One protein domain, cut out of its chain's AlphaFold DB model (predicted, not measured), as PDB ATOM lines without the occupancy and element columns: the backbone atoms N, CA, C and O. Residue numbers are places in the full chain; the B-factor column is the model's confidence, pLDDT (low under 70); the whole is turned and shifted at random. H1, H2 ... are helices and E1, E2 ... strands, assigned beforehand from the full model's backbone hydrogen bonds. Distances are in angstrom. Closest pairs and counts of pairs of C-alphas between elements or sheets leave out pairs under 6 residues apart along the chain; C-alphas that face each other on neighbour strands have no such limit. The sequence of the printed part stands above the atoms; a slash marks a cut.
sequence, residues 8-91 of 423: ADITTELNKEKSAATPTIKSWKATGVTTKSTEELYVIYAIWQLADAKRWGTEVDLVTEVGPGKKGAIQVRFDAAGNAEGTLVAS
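This is residues 8 to 91 of the 423 residues of an uncharacterized protein of Deltaproteobacteria bacterium (UniProt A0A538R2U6). A four-stranded sheet, strongly twisted, curls round one helix, H2, and a second helix, H1, packs on H2 with residues 10 to 14 and only grazes the sheet. The sheet runs E1, E4, E3, E2 and is mixed: E1 and E4 are parallel, the other neighbours antiparallel. The printed part has 84 residues, with two named helices and four named strands in the order H1, E1, H2, E2, E3, E4; the class is mixed, helices and strands. It is compact, with a radius of gyration of the C-alphas of 12.0 A, and spans 36 by 25 by 18 A, only just rounded.

H1 is residues 8 to 19, 16.2 A long, and begins at C-alpha 8 at (-17.689, 22.976, 8.360). E1 is residues 27 to 31, 13.5 A. H2 is residues 38 to 49, 16.7 A, from C-alpha 38 at (-20.289, 13.823, 0.720). E2, residues 59 to 67, measures 22.1 A and bends by 62 degrees at residue 63. E3 is residues 70 to 78, 24.9 A. E4 is residues 83 to 90, 21.8 A, and ends at C-alpha 90 at (-28.786, 2.948, 2.560).

E1 and E2 are the edge strands of the sheet, and they are apart. E1 and E4 are parallel at 16 degrees, with N 31 and O 86 2.8 A apart, within hydrogen-bond range. E4 and E3 form an antiparallel hairpin at 150 degrees, with N 87 and O 75 at 2.8 A. E3 and E2 form another at 149 degrees, with N 62 and O 74 at 2.8 A. E2, E3 and E4 are a meander, each strand the antiparallel neighbour of the one before. E1, H2 and E2 make a split strand-helix-strand unit, two strands running the same way with E4 and E3 between them; its crossover is left-handed. The sheet curls round H2, which is on it in two layers, helix on one face; the closest C-alphas of H2 and E2, those of Glu 39 and Val 66, are 4.8 A apart, and those of H2 and E4, Val 43 and Gly 86, 5.6 A. H1 touches H2 with residues 10 to 14 alone, the same way at a shallow tilt of 29 degrees; their closest C-alphas, those of Leu 14 and Trp 48, are 6.1 A apart. H1 only grazes the sheet, with its residues 11 to 18. In H1 and H2 every O i to N i+4 pair is within hydrogen-bond range.

The two C-alphas farthest apart, those of Ala 21 and Gly 69, are 36.9 A apart. The printed part has no cut. No link is long; those from E2 to E3 and from E3 to E4 are tight. The mean pLDDT of the printed part is 86.4, and residues 58, 60 and 62 to 64 are under 70.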
ATOM      1  N   ALA A   8     -18.079  21.963   7.384       87.06
ATOM      2  CA  ALA A   8     -17.689  22.976   8.360       87.06
ATOM      3  C   ALA A   8     -18.806  24.004   8.625       87.06
ATOM      4  O   ALA A   8     -18.989  24.418   9.771       87.06
ATOM      5  N   ASP A   9     -19.591  24.362   7.604       84.81
ATOM      6  CA  ASP A   9     -20.681  25.333   7.735       84.81
ATOM      7  C   ASP A   9     -21.811  24.753   8.591       84.81
ATOM      8  O   ASP A   9     -22.235  25.363   9.571       84.81
ATOM      9  N   ILE A  10     -22.234  23.518   8.300       86.81
ATOM     10  CA  ILE A  10     -23.283  22.837   9.078       86.81
ATOM     11  C   ILE A  10     -22.822  22.562  10.510       86.81
ATOM     12  O   ILE A  10     -23.582  22.747  11.459       86.81
ATOM     13  N   THR A  11     -21.558  22.177  10.686       91.31
ATOM     14  CA  THR A  11     -20.957  22.000  12.016       91.31
ATOM     15  C   THR A  11     -20.970  23.311  12.807       91.31
ATOM     16  O   THR A  11     -21.188  23.301  14.018       91.31
ATOM     17  N   THR A  12     -20.772  24.451  12.142       91.88
ATOM     18  CA  THR A  12     -20.858  25.774  12.773       91.88
ATOM     19  C   THR A  12     -22.278  26.070  13.249       91.88
ATOM     20  O   THR A  12     -22.451  26.483  14.395       91.88
ATOM     21  N   GLU A  13     -23.299  25.802  12.433       90.25
ATOM     22  CA  GLU A  13     -24.699  25.991  12.840       90.25
ATOM     23  C   GLU A  13     -25.106  25.047  13.982       90.25
ATOM     24  O   GLU A  13     -25.676  25.493  14.975       90.25
ATOM     25  N   LEU A  14     -24.721  23.770  13.927       90.75
ATOM     26  CA  LEU A  14     -24.952  22.821  15.023       90.75
ATOM     27  C   LEU A  14     -24.255  23.236  16.329       90.75
ATOM     28  O   LEU A  14     -24.799  23.042  17.416       90.75
ATOM     29  N   ASN A  15     -23.073  23.851  16.250       96.06
ATOM     30  CA  ASN A  15     -22.413  24.420  17.426       96.06
ATOM     31  C   ASN A  15     -23.179  25.618  18.006       96.06
ATOM     32  O   ASN A  15     -23.190  25.777  19.230       96.06
ATOM     33  N   LYS A  16     -23.842  26.436  17.174       91.19
ATOM     34  CA  LYS A  16     -24.728  27.511  17.657       91.19
ATOM     35  C   LYS A  16     -25.945  26.933  18.371       91.19
ATOM     36  O   LYS A  16     -26.215  27.326  19.500       91.19
ATOM     37  N   GLU A  17     -26.606  25.954  17.755       90.19
ATOM     38  CA  GLU A  17     -27.746  25.227  18.331       90.19
ATOM     39  C   GLU A  17     -27.400  24.583  19.682       90.19
ATOM     40  O   GLU A  17     -28.150  24.683  20.655       90.19
ATOM     41  N   LYS A  18     -26.209  23.984  19.784       94.94
ATOM     42  CA  LYS A  18     -25.683  23.407  21.027       94.94
ATOM     43  C   LYS A  18     -25.384  24.445  22.111       94.94
ATOM     44  O   LYS A  18     -25.536  24.148  23.295       94.94
ATOM     45  N   SER A  19     -24.919  25.627  21.714       94.06
ATOM     46  CA  SER A  19     -24.473  26.690  22.629       94.06
ATOM     47  C   SER A  19     -25.578  27.692  22.980       94.06
ATOM     48  O   SER A  19     -25.335  28.623  23.747       94.06
ATOM     49  N   ALA A  20     -26.781  27.529  22.425       90.81
ATOM     50  CA  ALA A  20     -27.926  28.377  22.720       90.81
ATOM     51  C   ALA A  20     -28.342  28.282  24.200       90.81
ATOM     52  O   ALA A  20     -28.131  27.266  24.862       90.81
ATOM     53  N   ALA A  21     -29.005  29.324  24.715       88.94
ATOM     54  CA  ALA A  21     -29.525  29.341  26.090       88.94
ATOM     55  C   ALA A  21     -30.488  28.171  26.374       88.94
ATOM     56  O   ALA A  21     -30.589  27.693  27.501       88.94
ATOM     57  N   THR A  22     -31.176  27.683  25.340       88.12
ATOM     58  CA  THR A  22     -31.950  26.439  25.364       88.12
ATOM     59  C   THR A  22     -31.469  25.553  24.217       88.12
ATOM     60  O   THR A  22     -31.938  25.722  23.092       88.12
ATOM     61  N   PRO A  23     -30.506  24.648  24.465       89.81
ATOM     62  CA  PRO A  23     -29.921  23.836  23.407       89.81
ATOM     63  C   PRO A  23     -30.945  22.905  22.770       89.81
ATOM     64  O   PRO A  23     -31.636  22.168  23.474       89.81
ATOM     65  N   THR A  24     -30.991  22.884  21.444       87.75
ATOM     66  CA  THR A  24     -31.821  21.950  20.663       87.75
ATOM     67  C   THR A  24     -31.114  20.610  20.434       87.75
ATOM     68  O   THR A  24     -31.754  19.598  20.149       87.75
ATOM     69  N   ILE A  25     -29.795  20.575  20.643       92.75
ATOM     70  CA  ILE A  25     -28.928  19.403  20.505       92.75
ATOM     71  C   ILE A  25     -27.741  19.488  21.481       92.75
ATOM     72  O   ILE A  25     -27.277  20.579  21.810       92.75
ATOM     73  N   LYS A  26     -27.231  18.354  21.975       95.38
ATOM     74  CA  LYS A  26     -26.082  18.301  22.910       95.38
ATOM     75  C   LYS A  26     -24.804  17.764  22.277       95.38
ATOM     76  O   LYS A  26     -23.708  18.258  22.557       95.38
ATOM     77  N   SER A  27     -24.944  16.780  21.402       97.12
ATOM     78  CA  SER A  27     -23.874  16.252  20.562       97.12
ATOM     79  C   SER A  27     -24.474  15.644  19.301       97.12
ATOM     80  O   SER A  27     -25.684  15.435  19.230       97.12
ATOM     81  N   TRP A  28     -23.642  15.388  18.298       98.00
ATOM     82  CA  TRP A  28     -24.053  14.694  17.088       98.00
ATOM     83  C   TRP A  28     -22.923  13.811  16.577       98.00
ATOM     84  O   TRP A  28     -21.743  14.115  16.773       98.00
ATOM     85  N   LYS A  29     -23.286  12.739  15.882       97.12
ATOM     86  CA  LYS A  29     -22.365  11.932  15.080       97.12
ATOM     87  C   LYS A  29     -23.087  11.391  13.850       97.12
ATOM     88  O   LYS A  29     -24.302  11.198  13.884       97.12
ATOM     89  N   ALA A  30     -22.324  11.130  12.797       96.62
ATOM     90  CA  ALA A  30     -22.790  10.382  11.642       96.62
ATOM     91  C   ALA A  30     -22.203   8.966  11.665       96.62
ATOM     92  O   ALA A  30     -21.022   8.785  11.966       96.62
ATOM     93  N   THR A  31     -23.017   7.968  11.345       93.69
ATOM     94  CA  THR A  31     -22.620   6.564  11.189       93.69
ATOM     95  C   THR A  31     -23.137   6.022   9.852       93.69
ATOM     96  O   THR A  31     -23.944   6.657   9.171       93.69
ATOM     97  N   GLY A  32     -22.600   4.888   9.393       91.56
ATOM     98  CA  GLY A  32     -22.928   4.335   8.066       91.56
ATOM     99  C   GLY A  32     -22.330   5.106   6.876       91.56
ATOM    100  O   GLY A  32     -22.644   4.807   5.729       91.56
ATOM    101  N   VAL A  33     -21.452   6.080   7.131       94.56
ATOM    102  CA  VAL A  33     -20.777   6.918   6.127       94.56
ATOM    103  C   VAL A  33     -19.262   6.877   6.313       94.56
ATOM    104  O   VAL A  33     -18.769   6.632   7.414       94.56
ATOM    105  N   THR A  34     -18.514   7.155   5.246       94.12
ATOM    106  CA  THR A  34     -17.064   7.375   5.333       94.12
ATOM    107  C   THR A  34     -16.795   8.789   5.844       94.12
ATOM    108  O   THR A  34     -17.380   9.752   5.356       94.12
ATOM    109  N   THR A  35     -15.882   8.946   6.802       92.50
ATOM    110  CA  THR A  35     -15.503  10.266   7.327       92.50
ATOM    111  C   THR A  35     -14.971  11.180   6.218       92.50
ATOM    112  O   THR A  35     -14.152  10.767   5.394       92.50
ATOM    113  N   LYS A  36     -15.412  12.439   6.224       87.38
ATOM    114  CA  LYS A  36     -15.219  13.482   5.203       87.38
ATOM    115  C   LYS A  36     -15.859  13.182   3.844       87.38
ATOM    116  O   LYS A  36     -15.513  13.848   2.867       87.38
ATOM    117  N   SER A  37     -16.763  12.205   3.746       92.19
ATOM    118  CA  SER A  37     -17.487  11.961   2.499       92.19
ATOM    119  C   SER A  37     -18.620  12.965   2.292       92.19
ATOM    120  O   SER A  37     -19.076  13.645   3.214       92.19
ATOM    121  N   THR A  38     -19.097  13.043   1.053       90.00
ATOM    122  CA  THR A  38     -20.289  13.823   0.720       90.00
ATOM    123  C   THR A  38     -21.497  13.329   1.515       90.00
ATOM    124  O   THR A  38     -22.241  14.136   2.053       90.00
ATOM    125  N   GLU A  39     -21.678  12.019   1.656       91.50
ATOM    126  CA  GLU A  39     -22.782  11.425   2.413       91.50
ATOM    127  C   GLU A  39     -22.768  11.855   3.889       91.50
ATOM    128  O   GLU A  39     -23.829  12.147   4.441       91.50
ATOM    129  N   GLU A  40     -21.589  11.963   4.517       95.00
ATOM    130  CA  GLU A  40     -21.463  12.462   5.895       95.00
ATOM    131  C   GLU A  40     -22.030  13.878   6.035       95.00
ATOM    132  O   GLU A  40     -22.807  14.142   6.953       95.00
ATOM    133  N   LEU A  41     -21.723  14.772   5.090       90.69
ATOM    134  CA  LEU A  41     -22.299  16.119   5.052       90.69
ATOM    135  C   LEU A  41     -23.834  16.080   5.037       90.69
ATOM    136  O   LEU A  41     -24.469  16.828   5.779       90.69
ATOM    137  N   TYR A  42     -24.438  15.208   4.232       88.62
ATOM    138  CA  TYR A  42     -25.896  15.121   4.127       88.62
ATOM    139  C   TYR A  42     -26.560  14.489   5.357       88.62
ATOM    140  O   TYR A  42     -27.625  14.948   5.772       88.62
ATOM    141  N   VAL A  43     -25.927  13.497   5.988       91.19
ATOM    142  CA  VAL A  43     -26.394  12.933   7.267       91.19
ATOM    143  C   VAL A  43     -26.359  13.991   8.367       91.19
ATOM    144  O   VAL A  43     -27.349  14.193   9.070       91.19
ATOM    145  N   ILE A  44     -25.259  14.730   8.479       93.00
ATOM    146  CA  ILE A  44     -25.103  15.795   9.479       93.00
ATOM    147  C   ILE A  44     -26.072  16.952   9.201       93.00
ATOM    148  O   ILE A  44     -26.643  17.528  10.127       93.00
ATOM    149  N   TYR A  45     -26.331  17.252   7.929       84.94
ATOM    150  CA  TYR A  45     -27.362  18.205   7.533       84.94
ATOM    151  C   TYR A  45     -28.767  17.759   7.948       84.94
ATOM    152  O   TYR A  45     -29.539  18.580   8.441       84.94
ATOM    153  N   ALA A  46     -29.103  16.476   7.791       84.19
ATOM    154  CA  ALA A  46     -30.386  15.935   8.236       84.19
ATOM    155  C   ALA A  46     -30.558  16.054   9.759       84.19
ATOM    156  O   ALA A  46     -31.622  16.466  10.217       84.19
ATOM    157  N   ILE A  47     -29.499  15.787  10.535       91.19
ATOM    158  CA  ILE A  47     -29.486  16.032  11.985       91.19
ATOM    159  C   ILE A  47     -29.760  17.508  12.283       91.19
ATOM    160  O   ILE A  47     -30.626  17.807  13.099       91.19
ATOM    161  N   TRP A  48     -29.054  18.428  11.620       89.81
ATOM    162  CA  TRP A  48     -29.227  19.867  11.835       89.81
ATOM    163  C   TRP A  48     -30.650  20.344  11.535       89.81
ATOM    164  O   TRP A  48     -31.239  21.057  12.338       89.81
ATOM    165  N   GLN A  49     -31.239  19.896  10.424       84.12
ATOM    166  CA  GLN A  49     -32.626  20.218  10.068       84.12
ATOM    167  C   GLN A  49     -33.647  19.697  11.088       84.12
ATOM    168  O   GLN A  49     -34.743  20.247  11.201       84.12
ATOM    169  N   LEU A  50     -33.303  18.629  11.808       81.19
ATOM    170  CA  LEU A  50     -34.152  18.007  12.816       81.19
ATOM    171  C   LEU A  50     -33.771  18.385  14.253       81.19
ATOM    172  O   LEU A  50     -34.408  17.878  15.172       81.19
ATOM    173  N   ALA A  51     -32.769  19.236  14.481       85.44
ATOM    174  CA  ALA A  51     -32.337  19.598  15.827       85.44
ATOM    175  C   ALA A  51     -33.444  20.377  16.556       85.44
ATOM    176  O   ALA A  51     -33.762  21.514  16.213       85.44
ATOM    177  N   ASP A  52     -34.046  19.752  17.568       83.19
ATOM    178  CA  ASP A  52     -35.068  20.346  18.430       83.19
ATOM    179  C   ASP A  52     -35.075  19.602  19.776       83.19
ATOM    180  O   ASP A  52     -35.102  18.368  19.810       83.19
ATOM    181  N   ALA A  53     -35.112  20.339  20.891       81.62
ATOM    182  CA  ALA A  53     -35.223  19.758  22.231       81.62
ATOM    183  C   ALA A  53     -36.470  18.869  22.387       81.62
ATOM    184  O   ALA A  53     -36.462  17.899  23.144       81.62
ATOM    185  N   LYS A  54     -37.535  19.149  21.628       75.88
ATOM    186  CA  LYS A  54     -38.778  18.360  21.612       75.88
ATOM    187  C   LYS A  54     -38.631  17.002  20.919       75.88
ATOM    188  O   LYS A  54     -39.530  16.174  21.033       75.88
ATOM    189  N   ARG A  55     -37.538  16.770  20.186       75.00
ATOM    190  CA  ARG A  55     -37.248  15.496  19.509       75.00
ATOM    191  C   ARG A  55     -36.350  14.579  20.326       75.00
ATOM    192  O   ARG A  55     -36.065  13.475  19.876       75.00
ATOM    193  N   TRP A  56     -35.912  14.981  21.514       86.81
ATOM    194  CA  TRP A  56     -35.115  14.108  22.371       86.81
ATOM    195  C   TRP A  56     -35.906  12.850  22.745       86.81
ATOM    196  O   TRP A  56     -37.074  12.921  23.118       86.81
ATOM    197  N   GLY A  57     -35.270  11.690  22.599       71.00
ATOM    198  CA  GLY A  57     -35.908  10.380  22.726       71.00
ATOM    199  C   GLY A  57     -36.668   9.901  21.480       71.00
ATOM    200  O   GLY A  57     -37.403   8.924  21.591       71.00
ATOM    201  N   THR A  58     -36.525  10.556  20.320       65.06
ATOM    202  CA  THR A  58     -37.223  10.180  19.072       65.06
ATOM    203  C   THR A  58     -36.278   9.651  17.995       65.06
ATOM    204  O   THR A  58     -35.067   9.877  18.031       65.06
ATOM    205  N   GLU A  59     -36.857   8.965  17.014       83.31
ATOM    206  CA  GLU A  59     -36.201   8.481  15.803       83.31
ATOM    207  C   GLU A  59     -37.009   8.946  14.587       83.31
ATOM    208  O   GLU A  59     -38.237   9.031  14.647       83.31
ATOM    209  N   VAL A  60     -36.321   9.304  13.506       67.00
ATOM    210  CA  VAL A  60     -36.923   9.743  12.246       67.00
ATOM    211  C   VAL A  60     -36.197   9.068  11.096       67.00
ATOM    212  O   VAL A  60     -35.006   9.300  10.901       67.00
ATOM    213  N   ASP A  61     -36.928   8.310  10.290       74.69
ATOM    214  CA  ASP A  61     -36.411   7.752   9.046       74.69
ATOM    215  C   ASP A  61     -36.727   8.692   7.877       74.69
ATOM    216  O   ASP A  61     -37.866   9.110   7.657       74.69
ATOM    217  N   LEU A  62     -35.699   9.053   7.118       68.94
ATOM    218  CA  LEU A  62     -35.763   9.997   6.012       68.94
ATOM    219  C   LEU A  62     -35.264   9.333   4.739       68.94
ATOM    220  O   LEU A  62     -34.218   8.695   4.737       68.94
ATOM    221  N   VAL A  63     -35.928   9.598   3.618       69.50
ATOM    222  CA  VAL A  63     -35.319   9.432   2.296       69.50
ATOM    223  C   VAL A  63     -34.996  10.819   1.765       69.50
ATOM    224  O   VAL A  63     -35.881  11.604   1.426       69.50
ATOM    225  N   THR A  64     -33.714  11.154   1.735       69.44
ATOM    226  CA  THR A  64     -33.242  12.508   1.419       69.44
ATOM    227  C   THR A  64     -32.026  12.461   0.503       69.44
ATOM    228  O   THR A  64     -31.554  11.385   0.133       69.44
ATOM    229  N   GLU A  65     -31.557  13.624   0.057       77.38
ATOM    230  CA  GLU A  65     -30.301  13.709  -0.684       77.38
ATOM    231  C   GLU A  65     -29.152  13.178   0.179       77.38
ATOM    232  O   GLU A  65     -29.044  13.532   1.347       77.38
ATOM    233  N   VAL A  66     -28.302  12.340  -0.408       83.06
ATOM    234  CA  VAL A  66     -27.045  11.848   0.196       83.06
ATOM    235  C   VAL A  66     -25.830  12.237  -0.653       83.06
ATOM    236  O   VAL A  66     -24.699  11.860  -0.375       83.06
ATOM    237  N   GLY A  67     -26.068  13.009  -1.713       83.38
ATOM    238  CA  GLY A  67     -25.080  13.546  -2.635       83.38
ATOM    239  C   GLY A  67     -25.764  14.343  -3.749       83.38
ATOM    240  O   GLY A  67     -26.982  14.229  -3.914       83.38
ATOM    241  N   PRO A  68     -25.021  15.125  -4.551       76.56
ATOM    242  CA  PRO A  68     -25.586  15.843  -5.689       76.56
ATOM    243  C   PRO A  68     -26.339  14.897  -6.632       76.56
ATOM    244  O   PRO A  68     -25.750  13.985  -7.213       76.56
ATOM    245  N   GLY A  69     -27.657  15.081  -6.743       74.12
ATOM    246  CA  GLY A  69     -28.532  14.237  -7.565       74.12
ATOM    247  C   GLY A  69     -28.723  12.797  -7.064       74.12
ATOM    248  O   GLY A  69     -29.345  12.001  -7.764       74.12
ATOM    249  N   LYS A  70     -28.217  12.443  -5.875       79.25
ATOM    250  CA  LYS A  70     -28.331  11.104  -5.278       79.25
ATOM    251  C   LYS A  70     -29.200  11.142  -4.031       79.25
ATOM    252  O   LYS A  70     -29.052  12.034  -3.199       79.25
ATOM    253  N   LYS A  71     -30.062  10.139  -3.868       71.62
ATOM    254  CA  LYS A  71     -30.901   9.962  -2.678       71.62
ATOM    255  C   LYS A  71     -30.552   8.677  -1.943       71.62
ATOM    256  O   LYS A  71     -30.182   7.701  -2.583       71.62
ATOM    257  N   GLY A  72     -30.712   8.682  -0.629       76.69
ATOM    258  CA  GLY A  72     -30.511   7.529   0.242       76.69
ATOM    259  C   GLY A  72     -31.441   7.586   1.449       76.69
ATOM    260  O   GLY A  72     -32.174   8.563   1.615       76.69
ATOM    261  N   ALA A  73     -31.430   6.536   2.267       78.50
ATOM    262  CA  ALA A  73     -32.134   6.515   3.545       78.50
ATOM    263  C   ALA A  73     -31.207   6.930   4.684       78.50
ATOM    264  O   ALA A  73     -30.140   6.344   4.864       78.50
ATOM    265  N   ILE A  74     -31.647   7.909   5.466       84.88
ATOM    266  CA  ILE A  74     -30.978   8.393   6.666       84.88
ATOM    267  C   ILE A  74     -31.936   8.218   7.832       84.88
ATOM    268  O   ILE A  74     -33.039   8.753   7.808       84.88
ATOM    269  N   GLN A  75     -31.499   7.515   8.861       86.44
ATOM    270  CA  GLN A  75     -32.175   7.494  10.148       86.44
ATOM    271  C   GLN A  75     -31.543   8.557  11.041       86.44
ATOM    272  O   GLN A  75     -30.322   8.632  11.130       86.44
ATOM    273  N   VAL A  76     -32.345   9.384  11.701       87.06
ATOM    274  CA  VAL A  76     -31.879  10.360  12.689       87.06
ATOM    275  C   VAL A  76     -32.533  10.052  14.022       87.06
ATOM    276  O   VAL A  76     -33.745  10.177  14.171       87.06
ATOM    277  N   ARG A  77     -31.719   9.694  15.008       88.12
ATOM    278  CA  ARG A  77     -32.154   9.406  16.369       88.12
ATOM    279  C   ARG A  77     -31.595  10.441  17.329       88.12
ATOM    280  O   ARG A  77     -30.395  10.686  17.336       88.12
ATOM    281  N   PHE A  78     -32.445  10.991  18.186       86.44
ATOM    282  CA  PHE A  78     -32.032  11.780  19.344       86.44
ATOM    283  C   PHE A  78     -32.283  10.955  20.602       86.44
ATOM    284  O   PHE A  78     -33.396  10.483  20.825       86.44
ATOM    285  N   ASP A  79     -31.276  10.772  21.450       82.12
ATOM    286  CA  ASP A  79     -31.492  10.144  22.753       82.12
ATOM    287  C   ASP A  79     -32.197  11.095  23.737       82.12
ATOM    288  O   ASP A  79     -32.410  12.279  23.461       82.12
ATOM    289  N   ALA A  80     -32.583  10.571  24.902       86.06
ATOM    290  CA  ALA A  80     -33.254  11.354  25.940       86.06
ATOM    291  C   ALA A  80     -32.379  12.484  26.520       86.06
ATOM    292  O   ALA A  80     -32.901  13.398  27.155       86.06
ATOM    293  N   ALA A  81     -31.061  12.431  26.314       91.25
ATOM    294  CA  ALA A  81     -30.115  13.459  26.732       91.25
ATOM    295  C   ALA A  81     -29.846  14.500  25.629       91.25
ATOM    296  O   ALA A  81     -29.079  15.435  25.862       91.25
ATOM    297  N   GLY A  82     -30.455  14.367  24.448       87.38
ATOM    298  CA  GLY A  82     -30.278  15.282  23.323       87.38
ATOM    299  C   GLY A  82     -29.044  15.026  22.467       87.38
ATOM    300  O   GLY A  82     -28.636  15.912  21.710       87.38
ATOM    301  N   ASN A  83     -28.425  13.850  22.572       95.38
ATOM    302  CA  ASN A  83     -27.368  13.430  21.658       95.38
ATOM    303  C   ASN A  83     -27.999  12.858  20.391       95.38
ATOM    304  O   ASN A  83     -28.835  11.956  20.465       95.38
ATOM    305  N   ALA A  84     -27.591  13.373  19.235       94.38
ATOM    306  CA  ALA A  84     -28.075  12.912  17.948       94.38
ATOM    307  C   ALA A  84     -27.124  11.902  17.300       94.38
ATOM    308  O   ALA A  84     -25.901  12.057  17.300       94.38
ATOM    309  N   GLU A  85     -27.696  10.901  16.659       96.44
ATOM    310  CA  GLU A  85     -27.014   9.996  15.752       96.44
ATOM    311  C   GLU A  85     -27.773   9.986  14.431       96.44
ATOM    312  O   GLU A  85     -28.955   9.650  14.386       96.44
ATOM    313  N   GLY A  86     -27.095  10.395  13.365       95.19
ATOM    314  CA  GLY A  86     -27.572  10.202  12.006       95.19
ATOM    315  C   GLY A  86     -26.887   8.980  11.410       95.19
ATOM    316  O   GLY A  86     -25.662   8.932  11.366       95.19
ATOM    317  N   THR A  87     -27.649   8.021  10.917       93.81
ATOM    318  CA  THR A  87     -27.142   6.805  10.288       93.81
ATOM    319  C   THR A  87     -27.531   6.824   8.820       93.81
ATOM    320  O   THR A  87     -28.719   6.875   8.507       93.81
ATOM    321  N   LEU A  88     -26.566   6.746   7.902       91.12
ATOM    322  CA  LEU A  88     -26.885   6.380   6.522       91.12
ATOM    323  C   LEU A  88     -27.238   4.889   6.500       91.12
ATOM    324  O   LEU A  88     -26.366   4.031   6.605       91.12
ATOM    325  N   VAL A  89     -28.526   4.591   6.380       83.12
ATOM    326  CA  VAL A  89     -29.057   3.221   6.370       83.12
ATOM    327  C   VAL A  89     -28.869   2.587   4.992       83.12
ATOM    328  O   VAL A  89     -28.550   1.406   4.880       83.12
ATOM    329  N   ALA A  90     -29.034   3.380   3.930       78.94
ATOM    330  CA  ALA A  90     -28.786   2.948   2.560       78.94
ATOM    331  C   ALA A  90     -28.359   4.129   1.682       78.94
ATOM    332  O   ALA A  90     -28.965   5.199   1.717       78.94
ATOM    333  N   SER A  91     -27.347   3.920   0.837       79.69
ATOM    334  CA  SER A  91     -26.867   4.903  -0.151       79.69
ATOM    335  C   SER A  91     -27.779   5.049  -1.378       79.69
ATOM    336  O   SER A  91     -27.518   5.872  -2.255       79.69
TER     337      SER A  91